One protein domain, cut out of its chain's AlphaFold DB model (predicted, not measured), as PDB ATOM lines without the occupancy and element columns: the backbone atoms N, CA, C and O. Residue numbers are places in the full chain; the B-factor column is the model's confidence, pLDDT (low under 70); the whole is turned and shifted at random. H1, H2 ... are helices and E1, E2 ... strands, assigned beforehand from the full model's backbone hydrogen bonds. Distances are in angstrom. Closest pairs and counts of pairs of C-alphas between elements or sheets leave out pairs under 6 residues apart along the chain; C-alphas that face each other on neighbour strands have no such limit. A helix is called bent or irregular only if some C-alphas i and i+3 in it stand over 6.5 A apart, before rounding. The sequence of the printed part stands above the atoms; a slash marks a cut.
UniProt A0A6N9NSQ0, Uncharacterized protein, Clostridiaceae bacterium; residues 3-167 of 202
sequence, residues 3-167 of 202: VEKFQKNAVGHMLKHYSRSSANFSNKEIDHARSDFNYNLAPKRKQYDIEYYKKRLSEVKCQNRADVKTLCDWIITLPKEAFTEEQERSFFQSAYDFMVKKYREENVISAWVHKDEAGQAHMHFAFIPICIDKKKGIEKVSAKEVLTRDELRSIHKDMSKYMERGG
ATOM      1  N   VAL A   3     -94.573  29.806  15.861       96.75
ATOM      2  CA  VAL A   3     -94.097  30.374  17.128       96.75
ATOM      3  C   VAL A   3     -93.124  29.445  17.825       96.75
ATOM      4  O   VAL A   3     -93.436  28.281  18.085       96.75
ATOM      5  N   GLU A   4     -91.992  30.004  18.228       97.56
ATOM      6  CA  GLU A   4     -90.992  29.333  19.043       97.56
ATOM      7  C   GLU A   4     -90.965  29.912  20.459       97.56
ATOM      8  O   GLU A   4     -91.339  31.061  20.713       97.56
ATOM      9  N   LYS A   5     -90.585  29.077  21.434       97.94
ATOM     10  CA  LYS A   5     -90.628  29.420  22.864       97.94
ATOM     11  C   LYS A   5     -89.322  29.043  23.545       97.94
ATOM     12  O   LYS A   5     -89.010  27.857  23.721       97.94
ATOM     13  N   PHE A   6     -88.623  30.041  24.067       97.94
ATOM     14  CA  PHE A   6     -87.267  29.886  24.581       97.94
ATOM     15  C   PHE A   6     -87.186  30.044  26.095       97.94
ATOM     16  O   PHE A   6     -87.856  30.880  26.704       97.94
ATOM     17  N   GLN A   7     -86.342  29.209  26.701       97.50
ATOM     18  CA  GLN A   7     -85.898  29.367  28.083       97.50
ATOM     19  C   GLN A   7     -84.831  30.464  28.163       97.50
ATOM     20  O   GLN A   7     -84.164  30.777  27.176       97.50
ATOM     21  N   LYS A   8     -84.633  31.021  29.361       94.62
ATOM     22  CA  LYS A   8     -83.740  32.166  29.603       94.62
ATOM     23  C   LYS A   8     -82.299  31.965  29.104       94.62
ATOM     24  O   LYS A   8     -81.678  32.936  28.681       94.62
ATOM     25  N   ASN A   9     -81.775  30.742  29.150       93.88
ATOM     26  CA  ASN A   9     -80.420  30.401  28.698       93.88
ATOM     27  C   ASN A   9     -80.234  30.525  27.174       93.88
ATOM     28  O   ASN A   9     -79.153  30.896  26.732       93.88
ATOM     29  N   ALA A  10     -81.279  30.270  26.384       95.25
ATOM     30  CA  ALA A  10     -81.227  30.344  24.924       95.25
ATOM     31  C   ALA A  10     -81.386  31.779  24.391       95.25
ATOM     32  O   ALA A  10     -80.881  32.096  23.316       95.25
ATOM     33  N   VAL A  11     -82.038  32.672  25.148       95.62
ATOM     34  CA  VAL A  11     -82.401  34.029  24.690       95.62
ATOM     35  C   VAL A  11     -81.206  34.827  24.171       95.62
ATOM     36  O   VAL A  11     -81.292  35.438  23.113       95.62
ATOM     37  N   GLY A  12     -80.074  34.808  24.879       93.56
ATOM     38  CA  GLY A  12     -78.891  35.566  24.460       93.56
ATOM     39  C   GLY A  12     -78.337  35.117  23.107       93.56
ATOM     40  O   GLY A  12     -77.889  35.954  22.330       93.56
ATOM     41  N   HIS A  13     -78.391  33.818  22.814       92.56
ATOM     42  CA  HIS A  13     -77.993  33.286  21.514       92.56
ATOM     43  C   HIS A  13     -78.988  33.702  20.424       92.56
ATOM     44  O   HIS A  13     -78.573  34.153  19.359       92.56
ATOM     45  N   MET A  14     -80.289  33.641  20.715       94.12
ATOM     46  CA  MET A  14     -81.319  33.944  19.720       94.12
ATOM     47  C   MET A  14     -81.376  35.417  19.337       94.12
ATOM     48  O   MET A  14     -81.388  35.734  18.155       94.12
ATOM     49  N   LEU A  15     -81.268  36.333  20.301       93.19
ATOM     50  CA  LEU A  15     -81.215  37.766  19.992       93.19
ATOM     51  C   LEU A  15     -79.971  38.137  19.166       93.19
ATOM     52  O   LEU A  15     -80.032  39.015  18.304       93.19
ATOM     53  N   LYS A  16     -78.844  37.444  19.378       90.44
ATOM     54  CA  LYS A  16     -77.652  37.603  18.529       90.44
ATOM     55  C   LYS A  16     -77.880  37.085  17.112       90.44
ATOM     56  O   LYS A  16     -77.403  37.701  16.165       90.44
ATOM     57  N   HIS A  17     -78.611  35.982  16.975       89.50
ATOM     58  CA  HIS A  17     -79.009  35.444  15.679       89.50
ATOM     59  C   HIS A  17     -79.932  36.398  14.915       89.50
ATOM     60  O   HIS A  17     -79.659  36.684  13.749       89.50
ATOM     61  N   TYR A  18     -80.940  36.969  15.575       91.50
ATOM     62  CA  TYR A  18     -81.857  37.919  14.943       91.50
ATOM     63  C   TYR A  18     -81.156  39.202  14.490       91.50
ATOM     64  O   TYR A  18     -81.362  39.657  13.372       91.50
ATOM     65  N   SER A  19     -80.274  39.753  15.323       88.69
ATOM     66  CA  SER A  19     -79.532  40.984  15.012       88.69
ATOM     67  C   SER A  19     -78.311  40.787  14.111       88.69
ATOM     68  O   SER A  19     -77.604  41.755  13.846       88.69
ATOM     69  N   ARG A  20     -78.006  39.546  13.702       86.69
ATOM     70  CA  ARG A  20     -76.768  39.184  12.983       86.69
ATOM     71  C   ARG A  20     -75.477  39.656  13.681       86.69
ATOM     72  O   ARG A  20     -74.439  39.804  13.053       86.69
ATOM     73  N   SER A  21     -75.502  39.839  15.004       77.50
ATOM     74  CA  SER A  21     -74.373  40.384  15.785       77.50
ATOM     75  C   SER A  21     -73.294  39.355  16.158       77.50
ATOM     76  O   SER A  21     -72.361  39.665  16.899       77.50
ATOM     77  N   SER A  22     -73.405  38.119  15.668       68.62
ATOM     78  CA  SER A  22     -72.378  37.081  15.794       68.62
ATOM     79  C   SER A  22     -71.720  36.854  14.437       68.62
ATOM     80  O   SER A  22     -72.413  36.740  13.437       68.62
ATOM     81  N   ALA A  23     -70.394  36.733  14.400       55.94
ATOM     82  CA  ALA A  23     -69.666  36.463  13.157       55.94
ATOM     83  C   ALA A  23     -69.834  35.012  12.664       55.94
ATOM     84  O   ALA A  23     -69.709  34.740  11.478       55.94
ATOM     85  N   ASN A  24     -70.136  34.080  13.575       56.50
ATOM     86  CA  ASN A  24     -70.232  32.655  13.274       56.50
ATOM     87  C   ASN A  24     -71.683  32.194  13.404       56.50
ATOM     88  O   ASN A  24     -72.144  31.882  14.507       56.50
ATOM     89  N   PHE A  25     -72.394  32.141  12.285       60.56
ATOM     90  CA  PHE A  25     -73.643  31.399  12.184       60.56
ATOM     91  C   PHE A  25     -73.358  30.069  11.496       60.56
ATOM     92  O   PHE A  25     -72.729  30.022  10.446       60.56
ATOM     93  N   SER A  26     -73.807  28.964  12.089       55.66
ATOM     94  CA  SER A  26     -73.701  27.641  11.461       55.66
ATOM     95  C   SER A  26     -74.613  27.497  10.240       55.66
ATOM     96  O   SER A  26     -74.495  26.511   9.511       55.66
ATOM     97  N   ASN A  27     -75.538  28.444  10.038       61.72
ATOM     98  CA  ASN A  27     -76.428  28.445   8.892       61.72
ATOM     99  C   ASN A  27     -75.654  28.869   7.638       61.72
ATOM    100  O   ASN A  27     -75.352  30.043   7.449       61.72
ATOM    101  N   LYS A  28     -75.345  27.887   6.788       61.69
ATOM    102  CA  LYS A  28     -74.649  28.081   5.508       61.69
ATOM    103  C   LYS A  28     -75.494  28.836   4.474       61.69
ATOM    104  O   LYS A  28     -74.978  29.160   3.414       61.69
ATOM    105  N   GLU A  29     -76.772  29.076   4.769       66.00
ATOM    106  CA  GLU A  29     -77.719  29.754   3.879       66.00
ATOM    107  C   GLU A  29     -77.794  31.270   4.099       66.00
ATOM    108  O   GLU A  29     -78.535  31.934   3.381       66.00
ATOM    109  N   ILE A  30     -77.052  31.820   5.071       73.88
ATOM    110  CA  ILE A  30     -76.963  33.271   5.269       73.88
ATOM    111  C   ILE A  30     -76.012  33.852   4.224       73.88
ATOM    112  O   ILE A  30     -74.806  33.601   4.244       73.88
ATOM    113  N   ASP A  31     -76.561  34.669   3.335       75.44
ATOM    114  CA  ASP A  31     -75.800  35.472   2.392       75.44
ATOM    115  C   ASP A  31     -75.419  36.813   3.036       75.44
ATOM    116  O   ASP A  31     -76.209  37.758   3.086       75.44
ATOM    117  N   HIS A  32     -74.178  36.904   3.518       75.19
ATOM    118  CA  HIS A  32     -73.655  38.110   4.163       75.19
ATOM    119  C   HIS A  32     -73.706  39.361   3.275       75.19
ATOM    120  O   HIS A  32     -73.796  40.463   3.809       75.19
ATOM    121  N   ALA A  33     -73.692  39.220   1.942       77.06
ATOM    122  CA  ALA A  33     -73.821  40.360   1.033       77.06
ATOM    123  C   ALA A  33     -75.240  40.952   1.029       77.06
ATOM    124  O   ALA A  33     -75.451  42.069   0.557       77.06
ATOM    125  N   ARG A  34     -76.222  40.211   1.556       80.12
ATOM    126  CA  ARG A  34     -77.628  40.616   1.630       80.12
ATOM    127  C   ARG A  34     -78.069  41.036   3.028       80.12
ATOM    128  O   ARG A  34     -79.176  41.552   3.170       80.12
ATOM    129  N   SER A  35     -77.233  40.862   4.053       81.88
ATOM    130  CA  SER A  35     -77.593  41.220   5.431       81.88
ATOM    131  C   SER A  35     -77.875  42.718   5.615       81.88
ATOM    132  O   SER A  35     -78.639  43.073   6.509       81.88
ATOM    133  N   ASP A  36     -77.356  43.586   4.739       83.06
ATOM    134  CA  ASP A  36     -77.655  45.028   4.731       83.06
ATOM    135  C   ASP A  36     -79.118  45.347   4.370       83.06
ATOM    136  O   ASP A  36     -79.613  46.432   4.677       83.06
ATOM    137  N   PHE A  37     -79.842  44.401   3.758       86.19
ATOM    138  CA  PHE A  37     -81.277  44.537   3.494       86.19
ATOM    139  C   PHE A  37     -82.144  44.160   4.698       86.19
ATOM    140  O   PHE A  37     -83.352  44.399   4.668       86.19
ATOM    141  N   ASN A  38     -81.569  43.572   5.750       93.38
ATOM    142  CA  ASN A  38     -82.307  43.265   6.969       93.38
ATOM    143  C   ASN A  38     -82.645  44.555   7.723       93.38
ATOM    144  O   ASN A  38     -81.862  45.501   7.772       93.38
ATOM    145  N   TYR A  39     -83.798  44.584   8.385       94.94
ATOM    146  CA  TYR A  39     -84.204  45.742   9.181       94.94
ATOM    147  C   TYR A  39     -84.998  45.330  10.411       94.94
ATOM    148  O   TYR A  39     -85.618  44.273  10.446       94.94
ATOM    149  N   ASN A  40     -84.983  46.178  11.439       96.12
ATOM    150  CA  ASN A  40     -85.720  45.957  12.679       96.12
ATOM    151  C   ASN A  40     -86.871  46.960  12.786       96.12
ATOM    152  O   ASN A  40     -86.640  48.168  12.714       96.12
ATOM    153  N   LEU A  41     -88.090  46.458  12.975       97.25
ATOM    154  CA  LEU A  41     -89.294  47.275  13.157       97.25
ATOM    155  C   LEU A  41     -89.555  47.655  14.621       97.25
ATOM    156  O   LEU A  41     -90.356  48.547  14.889       97.25
ATOM    157  N   ALA A  42     -88.875  47.019  15.580       95.00
ATOM    158  CA  ALA A  42     -89.018  47.368  16.989       95.00
ATOM    159  C   ALA A  42     -88.434  48.769  17.285       95.00
ATOM    160  O   ALA A  42     -87.517  49.219  16.590       95.00
ATOM    161  N   PRO A  43     -88.892  49.455  18.355       91.56
ATOM    162  CA  PRO A  43     -88.427  50.796  18.670       91.56
ATOM    163  C   PRO A  43     -86.911  50.856  18.826       91.56
ATOM    164  O   PRO A  43     -86.305  50.014  19.501       91.56
ATOM    165  N   LYS A  44     -86.299  51.898  18.256       91.06
ATOM    166  CA  LYS A  44     -84.873  52.159  18.448       91.06
ATOM    167  C   LYS A  44     -84.612  52.458  19.921       91.06
ATOM    168  O   LYS A  44     -85.128  53.424  20.478       91.06
ATOM    169  N   ARG A  45     -83.792  51.622  20.551       90.12
ATOM    170  CA  ARG A  45     -83.367  51.766  21.947       90.12
ATOM    171  C   ARG A  45     -81.871  52.062  21.988       90.12
ATOM    172  O   ARG A  45     -81.132  51.663  21.099       90.12
ATOM    173  N   LYS A  46     -81.426  52.767  23.035       88.50
ATOM    174  CA  LYS A  46     -79.996  53.064  23.258       88.50
ATOM    175  C   LYS A  46     -79.183  51.833  23.673       88.50
ATOM    176  O   LYS A  46     -77.970  51.825  23.527       88.50
ATOM    177  N   GLN A  47     -79.862  50.844  24.243       90.12
ATOM    178  CA  GLN A  47     -79.298  49.625  24.813       90.12
ATOM    179  C   GLN A  47     -79.511  48.437  23.873       90.12
ATOM    180  O   GLN A  47     -80.454  48.449  23.080       90.12
ATOM    181  N   TYR A  48     -78.685  47.399  24.006       91.56
ATOM    182  CA  TYR A  48     -78.820  46.180  23.207       91.56
ATOM    183  C   TYR A  48     -80.079  45.385  23.586       91.56
ATOM    184  O   TYR A  48     -80.531  45.410  24.736       91.56
ATOM    185  N   ASP A  49     -80.599  44.591  22.648       94.56
ATOM    186  CA  ASP A  49     -81.808  43.769  22.828       94.56
ATOM    187  C   ASP A  49     -81.746  42.902  24.097       94.56
ATOM    188  O   ASP A  49     -82.703  42.829  24.869       94.56
ATOM    189  N   ILE A  50     -80.587  42.290  24.379       95.69
ATOM    190  CA  ILE A  50     -80.390  41.458  25.576       95.69
ATOM    191  C   ILE A  50     -80.450  42.262  26.882       95.69
ATOM    192  O   ILE A  50     -80.894  41.746  27.910       95.69
ATOM    193  N   GLU A  51     -80.011  43.518  26.866       96.56
ATOM    194  CA  GLU A  51     -80.060  44.408  28.026       96.56
ATOM    195  C   GLU A  51     -81.493  44.862  28.278       96.56
ATOM    196  O   GLU A  51     -81.955  44.839  29.419       96.56
ATOM    197  N   TYR A  52     -82.229  45.206  27.215       97.69
ATOM    198  CA  TYR A  52     -83.654  45.526  27.313       97.69
ATOM    199  C   TYR A  52     -84.483  44.343  27.789       97.69
ATOM    200  O   TYR A  52     -85.272  44.490  28.721       97.69
ATOM    201  N   TYR A  53     -84.227  43.154  27.252       97.94
ATOM    202  CA  TYR A  53     -84.836  41.922  27.731       97.94
ATOM    203  C   TYR A  53     -84.596  41.703  29.230       97.94
ATOM    204  O   TYR A  53     -85.545  41.462  29.976       97.94
ATOM    205  N   LYS A  54     -83.346  41.824  29.703       97.50
ATOM    206  CA  LYS A  54     -83.021  41.669  31.133       97.50
ATOM    207  C   LYS A  54     -83.727  42.718  31.990       97.50
ATOM    208  O   LYS A  54     -84.274  42.357  33.032       97.50
ATOM    209  N   LYS A  55     -83.737  43.979  31.543       97.75
ATOM    210  CA  LYS A  55     -84.431  45.084  32.212       97.75
ATOM    211  C   LYS A  55     -85.924  44.781  32.334       97.75
ATOM    212  O   LYS A  55     -86.423  44.664  33.449       97.75
ATOM    213  N   ARG A  56     -86.617  44.553  31.215       97.75
ATOM    214  CA  ARG A  56     -88.062  44.296  31.204       97.75
ATOM    215  C   ARG A  56     -88.434  43.058  32.017       97.75
ATOM    216  O   ARG A  56     -89.405  43.079  32.764       97.75
ATOM    217  N   LEU A  57     -87.633  41.993  31.940       97.50
ATOM    218  CA  LEU A  57     -87.851  40.779  32.729       97.50
ATOM    219  C   LEU A  57     -87.727  41.023  34.243       97.50
ATOM    220  O   LEU A  57     -88.385  40.331  35.016       97.50
ATOM    221  N   SER A  58     -86.894  41.978  34.671       97.31
ATOM    222  CA  SER A  58     -86.734  42.342  36.088       97.31
ATOM    223  C   SER A  58     -87.897  43.170  36.649       97.31
ATOM    224  O   SER A  58     -88.121  43.159  37.856       97.31
ATOM    225  N   GLU A  59     -88.665  43.832  35.779       97.94
ATOM    226  CA  GLU A  59     -89.817  44.672  36.143       97.94
ATOM    227  C   GLU A  59     -91.101  43.853  36.376       97.94
ATOM    228  O   GLU A  59     -92.095  44.383  36.867       97.94
ATOM    229  N   VAL A  60     -91.100  42.560  36.033       97.69
ATOM    230  CA  VAL A  60     -92.283  41.689  36.090       97.69
ATOM    231  C   VAL A  60     -92.039  40.437  36.922       97.69
ATOM    232  O   VAL A  60     -90.913  39.957  37.083       97.69
ATOM    233  N   LYS A  61     -93.113  39.821  37.427       97.81
ATOM    234  CA  LYS A  61     -92.987  38.569  38.173       97.81
ATOM    235  C   LYS A  61     -92.626  37.412  37.239       97.81
ATOM    236  O   LYS A  61     -93.470  36.873  36.527       97.81
ATOM    237  N   CYS A  62     -91.386  36.945  37.311       96.81
ATOM    238  CA  CYS A  62     -90.969  35.685  36.701       96.81
ATOM    239  C   CYS A  62     -90.936  34.555  37.748       96.81
ATOM    240  O   CYS A  62     -90.553  34.767  38.902       96.81
ATOM    241  N   GLN A  63     -91.363  33.347  37.370       93.81
ATOM    242  CA  GLN A  63     -91.222  32.170  38.230       93.81
ATOM    243  C   GLN A  63     -89.754  31.732  38.290       93.81
ATOM    244  O   GLN A  63     -89.062  31.736  37.277       93.81
ATOM    245  N   ASN A  64     -89.292  31.300  39.465       92.75
ATOM    246  CA  ASN A  64     -87.930  30.796  39.641       92.75
ATOM    247  C   ASN A  64     -87.830  29.314  39.241       92.75
ATOM    248  O   ASN A  64     -87.584  28.450  40.078       92.75
ATOM    249  N   ARG A  65     -88.108  29.010  37.970       93.25
ATOM    250  CA  ARG A  65     -87.904  27.679  37.385       93.25
ATOM    251  C   ARG A  65     -87.121  27.808  36.085       93.25
ATOM    252  O   ARG A  65     -87.312  28.763  35.336       93.25
ATOM    253  N   ALA A  66     -86.249  26.842  35.816       91.81
ATOM    254  CA  ALA A  66     -85.407  26.853  34.619       91.81
ATOM    255  C   ALA A  66     -86.213  26.669  33.319       91.81
ATOM    256  O   ALA A  66     -85.799  27.127  32.257       91.81
ATOM    257  N   ASP A  67     -87.379  26.027  33.404       93.31
ATOM    258  CA  ASP A  67     -88.221  25.676  32.263       93.31
ATOM    259  C   ASP A  67     -89.167  26.796  31.802       93.31
ATOM    260  O   ASP A  67     -89.848  26.646  30.782       93.31
ATOM    261  N   VAL A  68     -89.192  27.932  32.509       96.81
ATOM    262  CA  VAL A  68     -90.031  29.078  32.152       96.81
ATOM    263  C   VAL A  68     -89.628  29.600  30.779       96.81
ATOM    264  O   VAL A  68     -88.473  29.949  30.528       96.81
ATOM    265  N   LYS A  69     -90.617  29.686  29.891       98.19
ATOM    266  CA  LYS A  69     -90.460  30.285  28.570       98.19
ATOM    267  C   LYS A  69     -90.572  31.799  28.695       98.19
ATOM    268  O   LYS A  69     -91.671  32.332  28.843       98.19
ATOM    269  N   THR A  70     -89.422  32.461  28.719       98.06
ATOM    270  CA  THR A  70     -89.287  33.899  28.980       98.06
ATOM    271  C   THR A  70     -89.188  34.732  27.710       98.06
ATOM    272  O   THR A  70     -89.335  35.945  27.782       98.06
ATOM    273  N   LEU A  71     -88.979  34.095  26.559       98.56
ATOM    274  CA  LEU A  71     -89.059  34.719  25.244       98.56
ATOM    275  C   LEU A  71     -89.929  33.848  24.340       98.56
ATOM    276  O   LEU A  71     -89.817  32.618  24.357       98.56
ATOM    277  N   CYS A  72     -90.798  34.487  23.573       98.50
ATOM    278  CA  CYS A  72     -91.511  33.875  22.463       98.50
ATOM    279  C   CYS A  72     -91.153  34.630  21.188       98.50
ATOM    280  O   CYS A  72     -90.963  35.844  21.232       98.50
ATOM    281  N   ASP A  73     -91.065  33.906  20.085       98.31
ATOM    282  CA  ASP A  73     -90.720  34.458  18.783       98.31
ATOM    283  C   ASP A  73     -91.735  33.990  17.751       98.31
ATOM    284  O   ASP A  73     -91.931  32.787  17.578       98.31
ATOM    285  N   TRP A  74     -92.415  34.936  17.114       98.31
ATOM    286  CA  TRP A  74     -93.288  34.646  15.988       98.31
ATOM    287  C   TRP A  74     -92.530  34.841  14.685       98.31
ATOM    288  O   TRP A  74     -92.130  35.956  14.367       98.31
ATOM    289  N   ILE A  75     -92.435  33.766  13.907       97.31
ATOM    290  CA  ILE A  75     -91.901  33.772  12.551       97.31
ATOM    291  C   ILE A  75     -93.057  34.041  11.589       97.31
ATOM    292  O   ILE A  75     -93.984  33.225  11.428       97.31
ATOM    293  N   ILE A  76     -93.016  35.215  10.971       97.25
ATOM    294  CA  ILE A  76     -94.018  35.696  10.021       97.25
ATOM    295  C   ILE A  76     -93.352  35.775   8.658       97.25
ATOM    296  O   ILE A  76     -92.505  36.625   8.433       97.25
ATOM    297  N   THR A  77     -93.716  34.870   7.761       95.38
ATOM    298  CA  THR A  77     -93.116  34.759   6.428       95.38
ATOM    299  C   THR A  77     -93.980  35.477   5.403       95.38
ATOM    300  O   THR A  77     -95.209  35.363   5.450       95.38
ATOM    301  N   LEU A  78     -93.343  36.191   4.476       93.94
ATOM    302  CA  LEU A  78     -94.020  36.788   3.329       93.94
ATOM    303  C   LEU A  78     -94.699  35.685   2.481       93.94
ATOM    304  O   LEU A  78     -94.114  34.613   2.311       93.94
ATOM    305  N   PRO A  79     -95.911  35.891   1.937       90.50
ATOM    306  CA  PRO A  79     -96.546  34.939   1.019       90.50
ATOM    307  C   PRO A  79     -95.742  34.682  -0.256       90.50
ATOM    308  O   PRO A  79     -94.902  35.486  -0.658       90.50
ATOM    309  N   LYS A  80     -95.996  33.537  -0.904       88.94
ATOM    310  CA  LYS A  80     -95.364  33.150  -2.180       88.94
ATOM    311  C   LYS A  80     -96.044  33.845  -3.357       88.94
ATOM    312  O   LYS A  80     -96.650  33.188  -4.197       88.94
ATOM    313  N   GLU A  81     -95.955  35.166  -3.393       86.31
ATOM    314  CA  GLU A  81     -96.539  36.010  -4.436       86.31
ATOM    315  C   GLU A  81     -95.533  37.089  -4.861       86.31
ATOM    316  O   GLU A  81     -94.471  37.242  -4.252       86.31
ATOM    317  N   ALA A  82     -95.837  37.806  -5.941       84.31
ATOM    318  CA  ALA A  82     -95.001  38.907  -6.399       84.31
ATOM    319  C   ALA A  82     -95.303  40.164  -5.570       84.31
ATOM    320  O   ALA A  82     -96.377  40.745  -5.700       84.31
ATOM    321  N   PHE A  83     -94.343  40.584  -4.746       87.19
ATOM    322  CA  PHE A  83     -94.406  41.824  -3.972       87.19
ATOM    323  C   PHE A  83     -93.337  42.799  -4.463       87.19
ATOM    324  O   PHE A  83     -92.196  42.405  -4.712       87.19
ATOM    325  N   THR A  84     -93.684  44.081  -4.563       91.06
ATOM    326  CA  THR A  84     -92.673  45.145  -4.619       91.06
ATOM    327  C   THR A  84     -92.011  45.309  -3.248       91.06
ATOM    328  O   THR A  84     -92.562  44.887  -2.228       91.06
ATOM    329  N   GLU A  85     -90.850  45.965  -3.184       88.75
ATOM    330  CA  GLU A  85     -90.193  46.253  -1.897       88.75
ATOM    331  C   GLU A  85     -91.088  47.065  -0.948       88.75
ATOM    332  O   GLU A  85     -91.100  46.833   0.261       88.75
ATOM    333  N   GLU A  86     -91.878  47.994  -1.489       90.62
ATOM    334  CA  GLU A  86     -92.830  48.796  -0.717       90.62
ATOM    335  C   GLU A  86     -93.985  47.948  -0.168       90.62
ATOM    336  O   GLU A  86     -94.370  48.103   0.996       90.62
ATOM    337  N   GLN A  87     -94.513  47.021  -0.971       91.31
ATOM    338  CA  GLN A  87     -95.564  46.102  -0.535       91.31
ATOM    339  C   GLN A  87     -95.038  45.121   0.518       91.31
ATOM    340  O   GLN A  87     -95.696  44.908   1.531       91.31
ATOM    341  N   GLU A  88     -93.834  44.575   0.333       93.44
ATOM    342  CA  GLU A  88     -93.162  43.743   1.337       93.44
ATOM    343  C   GLU A  88     -93.007  44.505   2.661       93.44
ATOM    344  O   GLU A  88     -93.378  44.008   3.728       93.44
ATOM    345  N   ARG A  89     -92.499  45.741   2.607       94.25
ATOM    346  CA  ARG A  89     -92.314  46.564   3.806       94.25
ATOM    347  C   ARG A  89     -93.643  46.892   4.488       94.25
ATOM    348  O   ARG A  89     -93.729  46.819   5.713       94.25
ATOM    349  N   SER A  90     -94.682  47.199   3.713       93.44
ATOM    350  CA  SER A  90     -96.038  47.443   4.223       93.44
ATOM    351  C   SER A  90     -96.648  46.199   4.875       93.44
ATOM    352  O   SER A  90     -97.298  46.308   5.918       93.44
ATOM    353  N   PHE A  91     -96.375  45.011   4.323       95.44
ATOM    354  CA  PHE A  91     -96.765  43.732   4.913       95.44
ATOM    355  C   PHE A  91     -96.145  43.537   6.291       95.44
ATOM    356  O   PHE A  91     -96.869  43.314   7.268       95.44
ATOM    357  N   PHE A  92     -94.822  43.669   6.401       96.94
ATOM    358  CA  PHE A  92     -94.146  43.482   7.683       96.94
ATOM    359  C   PHE A  92     -94.501  44.562   8.703       96.94
ATOM    360  O   PHE A  92     -94.664  44.234   9.877       96.94
ATOM    361  N   GLN A  93     -94.705  45.811   8.275       96.94
ATOM    362  CA  GLN A  93     -95.186  46.873   9.162       96.94
ATOM    363  C   GLN A  93     -96.583  46.555   9.706       96.94
ATOM    364  O   GLN A  93     -96.797  46.592  10.914       96.94
ATOM    365  N   SER A  94     -97.514  46.146   8.842       96.00
ATOM    366  CA  SER A  94     -98.874  45.777   9.257       96.00
ATOM    367  C   SER A  94     -98.874  44.579  10.208       96.00
ATOM    368  O   SER A  94     -99.625  44.550  11.188       96.00
ATOM    369  N   ALA A  95     -98.018  43.588   9.939       97.19
ATOM    370  CA  ALA A  95     -97.824  42.446  10.818       97.19
ATOM    371  C   ALA A  95     -97.269  42.886  12.180       97.19
ATOM    372  O   ALA A  95     -97.792  42.483  13.215       97.19
ATOM    373  N   TYR A  96     -96.250  43.745  12.190       97.88
ATOM    374  CA  TYR A  96     -95.670  44.293  13.411       97.88
ATOM    375  C   TYR A  96     -96.720  45.042  14.244       97.88
ATOM    376  O   TYR A  96     -96.890  44.727  15.422       97.88
ATOM    377  N   ASP A  97     -97.493  45.940  13.632       97.06
ATOM    378  CA  ASP A  97     -98.521  46.733  14.317       97.06
ATOM    379  C   ASP A  97     -99.602  45.847  14.953       97.06
ATOM    380  O   ASP A  97     -99.993  46.049  16.109       97.06
ATOM    381  N   PHE A  98    -100.054  44.814  14.232       97.38
ATOM    382  CA  PHE A  98    -100.988  43.818  14.761       97.38
ATOM    383  C   PHE A  98    -100.424  43.122  16.009       97.38
ATOM    384  O   PHE A  98    -101.114  42.987  17.026       97.38
ATOM    385  N   MET A  99     -99.160  42.702  15.951       97.75
ATOM    386  CA  MET A  99     -98.505  41.977  17.038       97.75
ATOM    387  C   MET A  99     -98.217  42.880  18.241       97.75
ATOM    388  O   MET A  99     -98.417  42.458  19.382       97.75
ATOM    389  N   VAL A 100     -97.837  44.141  18.019       97.38
ATOM    390  CA  VAL A 100     -97.669  45.156  19.071       97.38
ATOM    391  C   VAL A 100     -98.984  45.439  19.775       97.38
ATOM    392  O   VAL A 100     -99.034  45.407  21.004       97.38
ATOM    393  N   LYS A 101    -100.076  45.642  19.029       96.31
ATOM    394  CA  LYS A 101    -101.410  45.846  19.615       96.31
ATOM    395  C   LYS A 101    -101.807  44.695  20.540       96.31
ATOM    396  O   LYS A 101    -102.528  44.889  21.517       96.31
ATOM    397  N   LYS A 102    -101.335  43.494  20.225       95.25
ATOM    398  CA  LYS A 102    -101.668  42.271  20.936       95.25
ATOM    399  C   LYS A 102    -100.778  41.991  22.147       95.25
ATOM    400  O   LYS A 102    -101.286  41.589  23.193       95.25
ATOM    401  N   TYR A 103     -99.467  42.170  22.007       97.06
ATOM    402  CA  TYR A 103     -98.479  41.792  23.024       97.06
ATOM    403  C   TYR A 103     -97.886  42.973  23.791       97.06
ATOM    404  O   TYR A 103     -97.219  42.748  24.803       97.06
ATOM    405  N   ARG A 104     -98.234  44.199  23.382       97.56
ATOM    406  CA  ARG A 104     -97.786  45.494  23.908       97.56
ATOM    407  C   ARG A 104     -96.322  45.790  23.582       97.56
ATOM    408  O   ARG A 104     -95.455  44.926  23.719       97.56
ATOM    409  N   GLU A 105     -96.048  47.018  23.157       97.31
ATOM    410  CA  GLU A 105     -94.742  47.436  22.628       97.31
ATOM    411  C   GLU A 105     -93.605  47.287  23.650       97.31
ATOM    412  O   GLU A 105     -92.502  46.856  23.318       97.31
ATOM    413  N   GLU A 106     -93.881  47.565  24.922       97.19
ATOM    414  CA  GLU A 106     -92.931  47.458  26.027       97.19
ATOM    415  C   GLU A 106     -92.472  46.020  26.313       97.19
ATOM    416  O   GLU A 106     -91.484  45.806  27.017       97.19
ATOM    417  N   ASN A 107     -93.180  45.021  25.784       98.12
ATOM    418  CA  ASN A 107     -92.800  43.616  25.902       98.12
ATOM    419  C   ASN A 107     -92.052  43.112  24.658       98.12
ATOM    420  O   ASN A 107     -91.503  42.008  24.698       98.12
ATOM    421  N   VAL A 108     -92.021  43.896  23.575       98.25
ATOM    422  CA  VAL A 108     -91.310  43.568  22.335       98.25
ATOM    423  C   VAL A 108     -89.824  43.834  22.519       98.25
ATOM    424  O   VAL A 108     -89.409  44.939  22.866       98.25
ATOM    425  N   ILE A 109     -89.020  42.807  22.263       98.06
ATOM    426  CA  ILE A 109     -87.563  42.881  22.334       98.06
ATOM    427  C   ILE A 109     -86.991  43.282  20.979       98.06
ATOM    428  O   ILE A 109     -86.206  44.220  20.910       98.06
ATOM    429  N   SER A 110     -87.418  42.610  19.910       97.69
ATOM    430  CA  SER A 110     -86.965  42.885  18.545       97.69
ATOM    431  C   SER A 110     -87.987  42.393  17.519       97.69
ATOM    432  O   SER A 110     -88.752  41.477  17.804       97.69
ATOM    433  N   ALA A 111     -87.968  42.970  16.320       98.00
ATOM    434  CA  ALA A 111     -88.794  42.567  15.184       98.00
ATOM    435  C   ALA A 111     -87.952  42.624  13.900       98.00
ATOM    436  O   ALA A 111     -88.116  43.523  13.075       98.00
ATOM    437  N   TRP A 112     -86.982  41.715  13.789       97.44
ATOM    438  CA  TRP A 112     -86.037  41.684  12.671       97.44
ATOM    439  C   TRP A 112     -86.661  41.011  11.456       97.44
ATOM    440  O   TRP A 112     -87.105  39.871  11.555       97.44
ATOM    441  N   VAL A 113     -86.660  41.704  10.322       97.12
ATOM    442  CA  VAL A 113     -86.970  41.154   9.005       97.12
ATOM    443  C   VAL A 113     -85.671  40.692   8.364       97.12
ATOM    444  O   VAL A 113     -84.759  41.497   8.154       97.12
ATOM    445  N   HIS A 114     -85.589  39.399   8.070       95.12
ATOM    446  CA  HIS A 114     -84.468  38.777   7.379       95.12
ATOM    447  C   HIS A 114     -84.788  38.600   5.903       95.12
ATOM    448  O   HIS A 114     -85.827  38.050   5.535       95.12
ATOM    449  N   LYS A 115     -83.872  39.084   5.067       92.31
ATOM    450  CA  LYS A 115     -83.892  39.014   3.602       92.31
ATOM    451  C   LYS A 115     -82.627  38.350   3.055       92.31
ATOM    452  O   LYS A 115     -82.410  38.367   1.845       92.31
ATOM    453  N   ASP A 116     -81.796  37.807   3.936       87.19
ATOM    454  CA  ASP A 116     -80.473  37.255   3.657       87.19
ATOM    455  C   ASP A 116     -80.424  35.723   3.703       87.19
ATOM    456  O   ASP A 116     -79.354  35.146   3.560       87.19
ATOM    457  N   GLU A 117     -81.564  35.056   3.874       84.94
ATOM    458  CA  GLU A 117     -81.659  33.594   3.896       84.94
ATOM    459  C   GLU A 117     -82.210  33.050   2.566       84.94
ATOM    460  O   GLU A 117     -82.896  33.760   1.827       84.94
ATOM    461  N   ALA A 118     -81.941  31.775   2.254       76.31
ATOM    462  CA  ALA A 118     -82.345  31.124   0.996       76.31
ATOM    463  C   ALA A 118     -83.876  31.012   0.794       76.31
ATOM    464  O   ALA A 118     -84.347  30.639  -0.283       76.31
ATOM    465  N   GLY A 119     -84.657  31.330   1.830       83.50
ATOM    466  CA  GLY A 119     -86.112  31.326   1.821       83.50
ATOM    467  C   GLY A 119     -86.750  32.676   1.490       83.50
ATOM    468  O   GLY A 119     -86.129  33.625   1.020       83.50
ATOM    469  N   GLN A 120     -88.052  32.749   1.747       90.62
ATOM    470  CA  GLN A 120     -88.795  34.000   1.652       90.62
ATOM    471  C   GLN A 120     -88.406  34.929   2.798       90.62
ATOM    472  O   GLN A 120     -88.099  34.462   3.901       90.62
ATOM    473  N   ALA A 121     -88.496  36.238   2.550       94.06
ATOM    474  CA  ALA A 121     -88.351  37.222   3.608       94.06
ATOM    475  C   ALA A 121     -89.291  36.876   4.771       94.06
ATOM    476  O   ALA A 121     -90.449  36.486   4.570       94.06
ATOM    477  N   HIS A 122     -88.789  36.988   5.994       96.50
ATOM    478  CA  HIS A 122     -89.568  36.678   7.183       96.50
ATOM    479  C   HIS A 122     -89.151  37.551   8.357       96.50
ATOM    480  O   HIS A 122     -88.012  37.993   8.457       96.50
ATOM    481  N   MET A 123     -90.102  37.800   9.249       97.88
ATOM    482  CA  MET A 123     -89.901  38.565  10.466       97.88
ATOM    483  C   MET A 123     -89.836  37.639  11.675       97.88
ATOM    484  O   MET A 123     -90.753  36.844  11.876       97.88
ATOM    485  N   HIS A 124     -88.806  37.820  12.499       97.88
ATOM    486  CA  HIS A 124     -88.707  37.308  13.863       97.88
ATOM    487  C   HIS A 124     -89.247  38.349  14.844       97.88
ATOM    488  O   HIS A 124     -88.551  39.304  15.205       97.88
ATOM    489  N   PHE A 125     -90.507  38.193  15.254       98.50
ATOM    490  CA  PHE A 125     -91.146  39.036  16.262       98.50
ATOM    491  C   PHE A 125     -90.923  38.445  17.660       98.50
ATOM    492  O   PHE A 125     -91.699  37.612  18.141       98.50
ATOM    493  N   ALA A 126     -89.868  38.908  18.330       98.44
ATOM    494  CA  ALA A 126     -89.432  38.414  19.629       98.44
ATOM    495  C   ALA A 126     -89.976  39.279  20.777       98.44
ATOM    496  O   ALA A 126     -89.739  40.489  20.839       98.44
ATOM    497  N   PHE A 127     -90.660  38.657  21.738       98.69
ATOM    498  CA  PHE A 127     -91.297  39.347  22.863       98.69
ATOM    499  C   PHE A 127     -91.292  38.514  24.156       98.69
ATOM    500  O   PHE A 127     -91.182  37.284  24.139       98.69
ATOM    501  N   ILE A 128     -91.432  39.182  25.304       98.62
ATOM    502  CA  ILE A 128     -91.624  38.520  26.603       98.62
ATOM    503  C   ILE A 128     -93.127  38.263  26.799       98.62
ATOM    504  O   ILE A 128     -93.910  39.214  26.790       98.62
ATOM    505  N   PRO A 129     -93.571  37.011  27.021       98.31
ATOM    506  CA  PRO A 129     -94.988  36.696  27.155       98.31
ATOM    507  C   PRO A 129     -95.511  37.099  28.539       98.31
ATOM    508  O   PRO A 129     -95.583  36.276  29.459       98.31
ATOM    509  N   ILE A 130     -95.872  38.371  28.685       98.44
ATOM    510  CA  ILE A 130     -96.370  38.953  29.932       98.44
ATOM    511  C   ILE A 130     -97.901  38.997  29.941       98.44
ATOM    512  O   ILE A 130     -98.534  39.443  28.988       98.44
ATOM    513  N   CYS A 131     -98.497  38.564  31.048       97.25
ATOM    514  CA  CYS A 131     -99.920  38.723  31.335       97.25
ATOM    515  C   CYS A 131    -100.133  39.209  32.775       97.25
ATOM    516  O   CYS A 131     -99.215  39.194  33.596       97.25
ATOM    517  N   ILE A 132    -101.356  39.631  33.093       97.75
ATOM    518  CA  ILE A 132    -101.729  40.012  34.459       97.75
ATOM    519  C   ILE A 132    -102.084  38.762  35.266       97.75
ATOM    520  O   ILE A 132    -102.939  37.963  34.874       97.75
ATOM    521  N   ASP A 133    -101.454  38.600  36.429       96.44
ATOM    522  CA  ASP A 133    -101.898  37.648  37.438       96.44
ATOM    523  C   ASP A 133    -103.238  38.114  38.015       96.44
ATOM    524  O   ASP A 133    -103.293  39.045  38.816       96.44
ATOM    525  N   LYS A 134    -104.328  37.443  37.631       94.38
ATOM    526  CA  LYS A 134    -105.693  37.807  38.040       94.38
ATOM    527  C   LYS A 134    -105.905  37.844  39.557       94.38
ATOM    528  O   LYS A 134    -106.812  38.529  40.008       94.38
ATOM    529  N   LYS A 135    -105.111  37.107  40.346       94.75
ATOM    530  CA  LYS A 135    -105.251  37.079  41.811       94.75
ATOM    531  C   LYS A 135    -104.510  38.227  42.482       94.75
ATOM    532  O   LYS A 135    -104.928  38.682  43.538       94.75
ATOM    533  N   LYS A 136    -103.380  38.638  41.906       95.12
ATOM    534  CA  LYS A 136    -102.463  39.614  42.512       95.12
ATOM    535  C   LYS A 136    -102.514  40.992  41.858       95.12
ATOM    536  O   LYS A 136    -101.970  41.927  42.423       95.12
ATOM    537  N   GLY A 137    -103.109  41.107  40.672       96.75
ATOM    538  CA  GLY A 137    -103.153  42.350  39.900       96.75
ATOM    539  C   GLY A 137    -101.788  42.811  39.380       96.75
ATOM    540  O   GLY A 137    -101.651  43.964  38.996       96.75
ATOM    541  N   ILE A 138    -100.777  41.936  39.368       97.19
ATOM    542  CA  ILE A 138     -99.408  42.263  38.940       97.19
ATOM    543  C   ILE A 138     -99.070  41.606  37.606       97.19
ATOM    544  O   ILE A 138     -99.602  40.549  37.266       97.19
ATOM    545  N   GLU A 139     -98.126  42.191  36.879       98.25
ATOM    546  CA  GLU A 139     -97.565  41.580  35.678       98.25
ATOM    547  C   GLU A 139     -96.730  40.342  36.015       98.25
ATOM    548  O   GLU A 139     -95.919  40.340  36.948       98.25
ATOM    549  N   LYS A 140     -96.890  39.286  35.219       98.25
ATOM    550  CA  LYS A 140     -96.087  38.068  35.303       98.25
ATOM    551  C   LYS A 140     -95.745  37.514  33.929       98.25
ATOM    552  O   LYS A 140     -96.476  37.714  32.964       98.25
ATOM    553  N   VAL A 141     -94.676  36.729  33.867       98.38
ATOM    554  CA  VAL A 141     -94.301  35.966  32.671       98.38
ATOM    555  C   VAL A 141     -95.062  34.641  32.643       98.38
ATOM    556  O   VAL A 141     -94.938  33.831  33.563       98.38
ATOM    557  N   SER A 142     -95.836  34.399  31.584       97.88
ATOM    558  CA  SER A 142     -96.540  33.132  31.365       97.88
ATOM    559  C   SER A 142     -96.853  32.913  29.882       97.88
ATOM    560  O   SER A 142     -97.934  33.243  29.395       97.88
ATOM    561  N   ALA A 143     -95.941  32.251  29.159       97.62
ATOM    562  CA  ALA A 143     -96.176  31.841  27.769       97.62
ATOM    563  C   ALA A 143     -97.436  30.980  27.595       97.62
ATOM    564  O   ALA A 143     -98.062  31.011  26.543       97.62
ATOM    565  N   LYS A 144     -97.818  30.207  28.619       96.62
ATOM    566  CA  LYS A 144     -99.025  29.371  28.595       96.62
ATOM    567  C   LYS A 144    -100.307  30.207  28.557       96.62
ATOM    568  O   LYS A 144    -101.260  29.813  27.897       96.62
ATOM    569  N   GLU A 145    -100.339  31.315  29.291       97.12
ATOM    570  CA  GLU A 145    -101.519  32.182  29.372       97.12
ATOM    571  C   GLU A 145    -101.576  33.191  28.229       97.12
ATOM    572  O   GLU A 145    -102.668  33.550  27.809       97.12
ATOM    573  N   VAL A 146    -100.420  33.616  27.714       97.50
ATOM    574  CA  VAL A 146    -100.351  34.539  26.573       97.50
ATOM    575  C   VAL A 146    -100.563  33.819  25.239       97.50
ATOM    576  O   VAL A 146    -101.254  34.334  24.368       97.50
ATOM    577  N   LEU A 147     -99.999  32.619  25.067       96.81
ATOM    578  CA  LEU A 147    -100.096  31.825  23.837       96.81
ATOM    579  C   LEU A 147    -100.977  30.598  24.069       96.81
ATOM    580  O   LEU A 147    -100.491  29.462  24.136       96.81
ATOM    581  N   THR A 148    -102.272  30.855  24.239       96.50
ATOM    582  CA  THR A 148    -103.288  29.819  24.452       96.50
ATOM    583  C   THR A 148    -103.529  29.001  23.184       96.50
ATOM    584  O   THR A 148    -103.123  29.366  22.085       96.50
ATOM    585  N   ARG A 149    -104.220  27.866  23.309       94.88
ATOM    586  CA  ARG A 149    -104.569  27.048  22.140       94.88
ATOM    587  C   ARG A 149    -105.448  27.805  21.141       94.88
ATOM    588  O   ARG A 149    -105.279  27.613  19.942       94.88
ATOM    589  N   ASP A 150    -106.372  28.618  21.635       94.12
ATOM    590  CA  ASP A 150    -107.273  29.394  20.784       94.12
ATOM    591  C   ASP A 150    -106.509  30.500  20.065       94.12
ATOM    592  O   ASP A 150    -106.675  30.664  18.862       94.12
ATOM    593  N   GLU A 151    -105.570  31.134  20.769       92.56
ATOM    594  CA  GLU A 151    -104.660  32.117  20.194       92.56
ATOM    595  C   GLU A 151    -103.888  31.548  19.001       92.56
ATOM    596  O   GLU A 151    -103.946  32.065  17.891       92.56
ATOM    597  N   LEU A 152    -103.228  30.404  19.197       94.00
ATOM    598  CA  LEU A 152    -102.452  29.754  18.139       94.00
ATOM    599  C   LEU A 152    -103.308  29.352  16.927       94.00
ATOM    600  O   LEU A 152    -102.779  29.220  15.827       94.00
ATOM    601  N   ARG A 153    -104.614  29.139  17.120       93.44
ATOM    602  CA  ARG A 153    -105.555  28.772  16.053       93.44
ATOM    603  C   ARG A 153    -106.107  29.975  15.300       93.44
ATOM    604  O   ARG A 153    -106.434  29.834  14.123       93.44
ATOM    605  N   SER A 154    -106.287  31.111  15.970       94.25
ATOM    606  CA  SER A 154    -106.942  32.279  15.377       94.25
ATOM    607  C   SER A 154    -105.958  33.316  14.851       94.25
ATOM    608  O   SER A 154    -106.288  33.983  13.875       94.25
ATOM    609  N   ILE A 155    -104.743  33.405  15.410       94.62
ATOM    610  CA  ILE A 155    -103.819  34.522  15.168       94.62
ATOM    611  C   ILE A 155    -103.545  34.795  13.687       94.62
ATOM    612  O   ILE A 155    -103.550  35.950  13.274       94.62
ATOM    613  N   HIS A 156    -103.390  33.751  12.866       92.00
ATOM    614  CA  HIS A 156    -103.189  33.911  11.426       92.00
ATOM    615  C   HIS A 156    -104.400  34.579  10.762       92.00
ATOM    616  O   HIS A 156    -104.258  35.549  10.027       92.00
ATOM    617  N   LYS A 157    -105.610  34.094  11.065       93.06
ATOM    618  CA  LYS A 157    -106.864  34.635  10.522       93.06
ATOM    619  C   LYS A 157    -107.133  36.048  11.031       93.06
ATOM    620  O   LYS A 157    -107.644  36.879  10.288       93.06
ATOM    621  N   ASP A 158    -106.812  36.310  12.292       95.06
ATOM    622  CA  ASP A 158    -106.999  37.618  12.914       95.06
ATOM    623  C   ASP A 158    -106.040  38.655  12.316       95.06
ATOM    624  O   ASP A 158    -106.458  39.781  12.048       95.06
ATOM    625  N   MET A 159    -104.795  38.258  12.030       94.25
ATOM    626  CA  MET A 159    -103.816  39.100  11.344       94.25
ATOM    627  C   MET A 159    -104.245  39.393   9.902       94.25
ATOM    628  O   MET A 159    -104.238  40.553   9.500       94.25
ATOM    629  N   SER A 160    -104.698  38.384   9.146       90.94
ATOM    630  CA  SER A 160    -105.221  38.593   7.788       90.94
ATOM    631  C   SER A 160    -106.373  39.602   7.778       90.94
ATOM    632  O   SER A 160    -106.342  40.570   7.023       90.94
ATOM    633  N   LYS A 161    -107.340  39.463   8.694       92.19
ATOM    634  CA  LYS A 161    -108.447  40.426   8.839       92.19
ATOM    635  C   LYS A 161    -107.976  41.824   9.230       92.19
ATOM    636  O   LYS A 161    -108.608  42.808   8.853       92.19
ATOM    637  N   TYR A 162    -106.927  41.926  10.046       91.62
ATOM    638  CA  TYR A 162    -106.346  43.214  10.418       91.62
ATOM    639  C   TYR A 162    -105.751  43.919   9.196       91.62
ATOM    640  O   TYR A 162    -106.043  45.092   8.976       91.62
ATOM    641  N   MET A 163    -105.000  43.184   8.373       89.25
ATOM    642  CA  MET A 163    -104.402  43.693   7.136       89.25
ATOM    643  C   MET A 163    -105.467  44.109   6.109       89.25
ATOM    644  O   MET A 163    -105.360  45.184   5.529       89.25
ATOM    645  N   GLU A 164    -106.540  43.326   5.952       84.62
ATOM    646  CA  GLU A 164    -107.664  43.653   5.055       84.62
ATOM    647  C   GLU A 164    -108.385  44.952   5.462       84.62
ATOM    648  O   GLU A 164    -108.752  45.764   4.616       84.62
ATOM    649  N   ARG A 165    -108.578  45.182   6.767       79.88
ATOM    650  CA  ARG A 165    -109.258  46.385   7.283       79.88
ATOM    651  C   ARG A 165    -108.408  47.650   7.209       79.88
ATOM    652  O   ARG A 165    -108.971  48.740   7.205       79.88
ATOM    653  N   GLY A 166    -107.084  47.509   7.192       67.06
ATOM    654  CA  GLY A 166    -106.142  48.624   7.079       67.06
ATOM    655  C   GLY A 166    -106.083  49.253   5.684       67.06
ATOM    656  O   GLY A 166    -105.411  50.265   5.519       67.06
ATOM    657  N   GLY A 167    -106.779  48.681   4.692       54.75
ATOM    658  CA  GLY A 167    -106.820  49.204   3.324       54.75
ATOM    659  C   GLY A 167    -105.536  48.969   2.526       54.75
ATOM    660  O   GLY A 167    -105.341  49.602   1.493       54.75
TER     661      GLY A 167
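What this domain is: This is residues 3 to 167 of the 202 residues of an uncharacterized protein of Clostridiaceae bacterium (UniProt A0A6N9NSQ0). A twisted sheet of four strands forms the core, with helices H1 and H3 side by side over one face and the long helix H4 over the other, while H6 packs at a slant on H4 with its residues 159 to 163. The small hairpin of E5 and E6 lies beyond one end of the sheet and the short helix H2 near the other end. The printed part has 165 residues with six named helices and six named strands, in the order E1 H1 H2 H3 E2 H4 E3 E4 E5 E6 H5 H6. The larger sheet runs E1 - E2 - E4 - E3, all antiparallel, and the class is mixed, helices and strands. The whole is compact, with a radius of gyration of the C-alphas of 16.3 A and spans of 49 by 41 by 28 A.

How they stand to each other: E1, residues 3 to 7, is an edge strand and the antiparallel neighbour of E2, residues 69 to 77; N 4 and O 73 are 2.9 A apart, within hydrogen-bond range. H1, residues 8 to 18, is on the sheet at a height of 8.8 A, over E2 and E4, residues 122 to 127, and runs along the strands. H2, residues 32 to 37, only grazes the sheet with its residues 34 to 37. H3, residues 49 to 58, lies on the same face as H1, at a height of 7.9 A, only just over E3, residues 108 to 114, on which 3 of its C-alphas fall. H1 and H3 touch at a shallow tilt of 31 degrees, opposite ways, closest at the C-alphas of Gly 12 and Ile 50, 6.2 A apart. E2 and E4 are antiparallel, with N 74 and O 125 3.0 A apart. H4, residues 85 to 103, lies on the opposite face at a height of 9.3 A, over E4 and, only just, over E3 with 3 C-alphas; its closest C-alphas to E4 are those of Phe 92 and Met 123, 7.1 A apart. The result is three layers, helices on both faces of a sheet. E2, H4 and E3 form a split strand-helix-strand unit, two strands running the same way with E4 between them, and its crossover is right-handed. E3 and E4 are a hairpin, with N 124 and O 112 2.8 A apart. Residues 39 to 40 pair antiparallel with residues 112 to 113 of E3. E4 runs on into E5, residues 130 to 133, at 33 degrees, and E5 forms a hairpin with E6, residues 138 to 141, where N 133 and O 138 are 2.8 A apart. H5, residues 143 to 146, only grazes the larger sheet. H6, residues 149 to 165, is not on that sheet; its residues 159 to 163 touch residues 91 to 98 of H4 at a steep tilt of 48 degrees, opposite ways, closest at the C-alphas of Met 163 and Ser 94, 6.3 A apart. Every O i to N i+4 pair is within hydrogen-bond range in H3 and H4, against 5 of 7 in H1, 11 of 13 in H6 and 0 of 2 in H2, where 2 of 3 O i to N i+3 pairs are; H5 is too short for an O i to N i+4 pair.

Where its parts are: E1 begins at C-alpha 3 (-94.097, 30.374, 17.128). From first to last C-alpha, H1 measures 15.9 A, H3 14.2 A, E2 22.7 A, H4 26.6 A, E3 17.1 A, E4 16.0 A and H6 24.8 A. H4 begins at C-alpha 85 (-90.193, 46.253, -1.897), and H6 ends at C-alpha 165 (-109.258, 46.385, 7.283). H2 is irregular, with C-alphas 33 and 36 7.1 A apart, as is H6, with C-alphas 153 and 156 7.3 A apart and a kink of 40 degrees near residue 156; H1 is only just irregular, with C-alphas 9 and 12 6.9 A apart.

The domain as a whole: The two C-alphas farthest apart are those of Ala 33 and Lys 135, 51.6 A. The printed part has no cut. The links H1 to H2 and H2 to H3 are long. The mean pLDDT of the printed part is 91.7, and residues 22 to 29 and 166 to 167 are under 70.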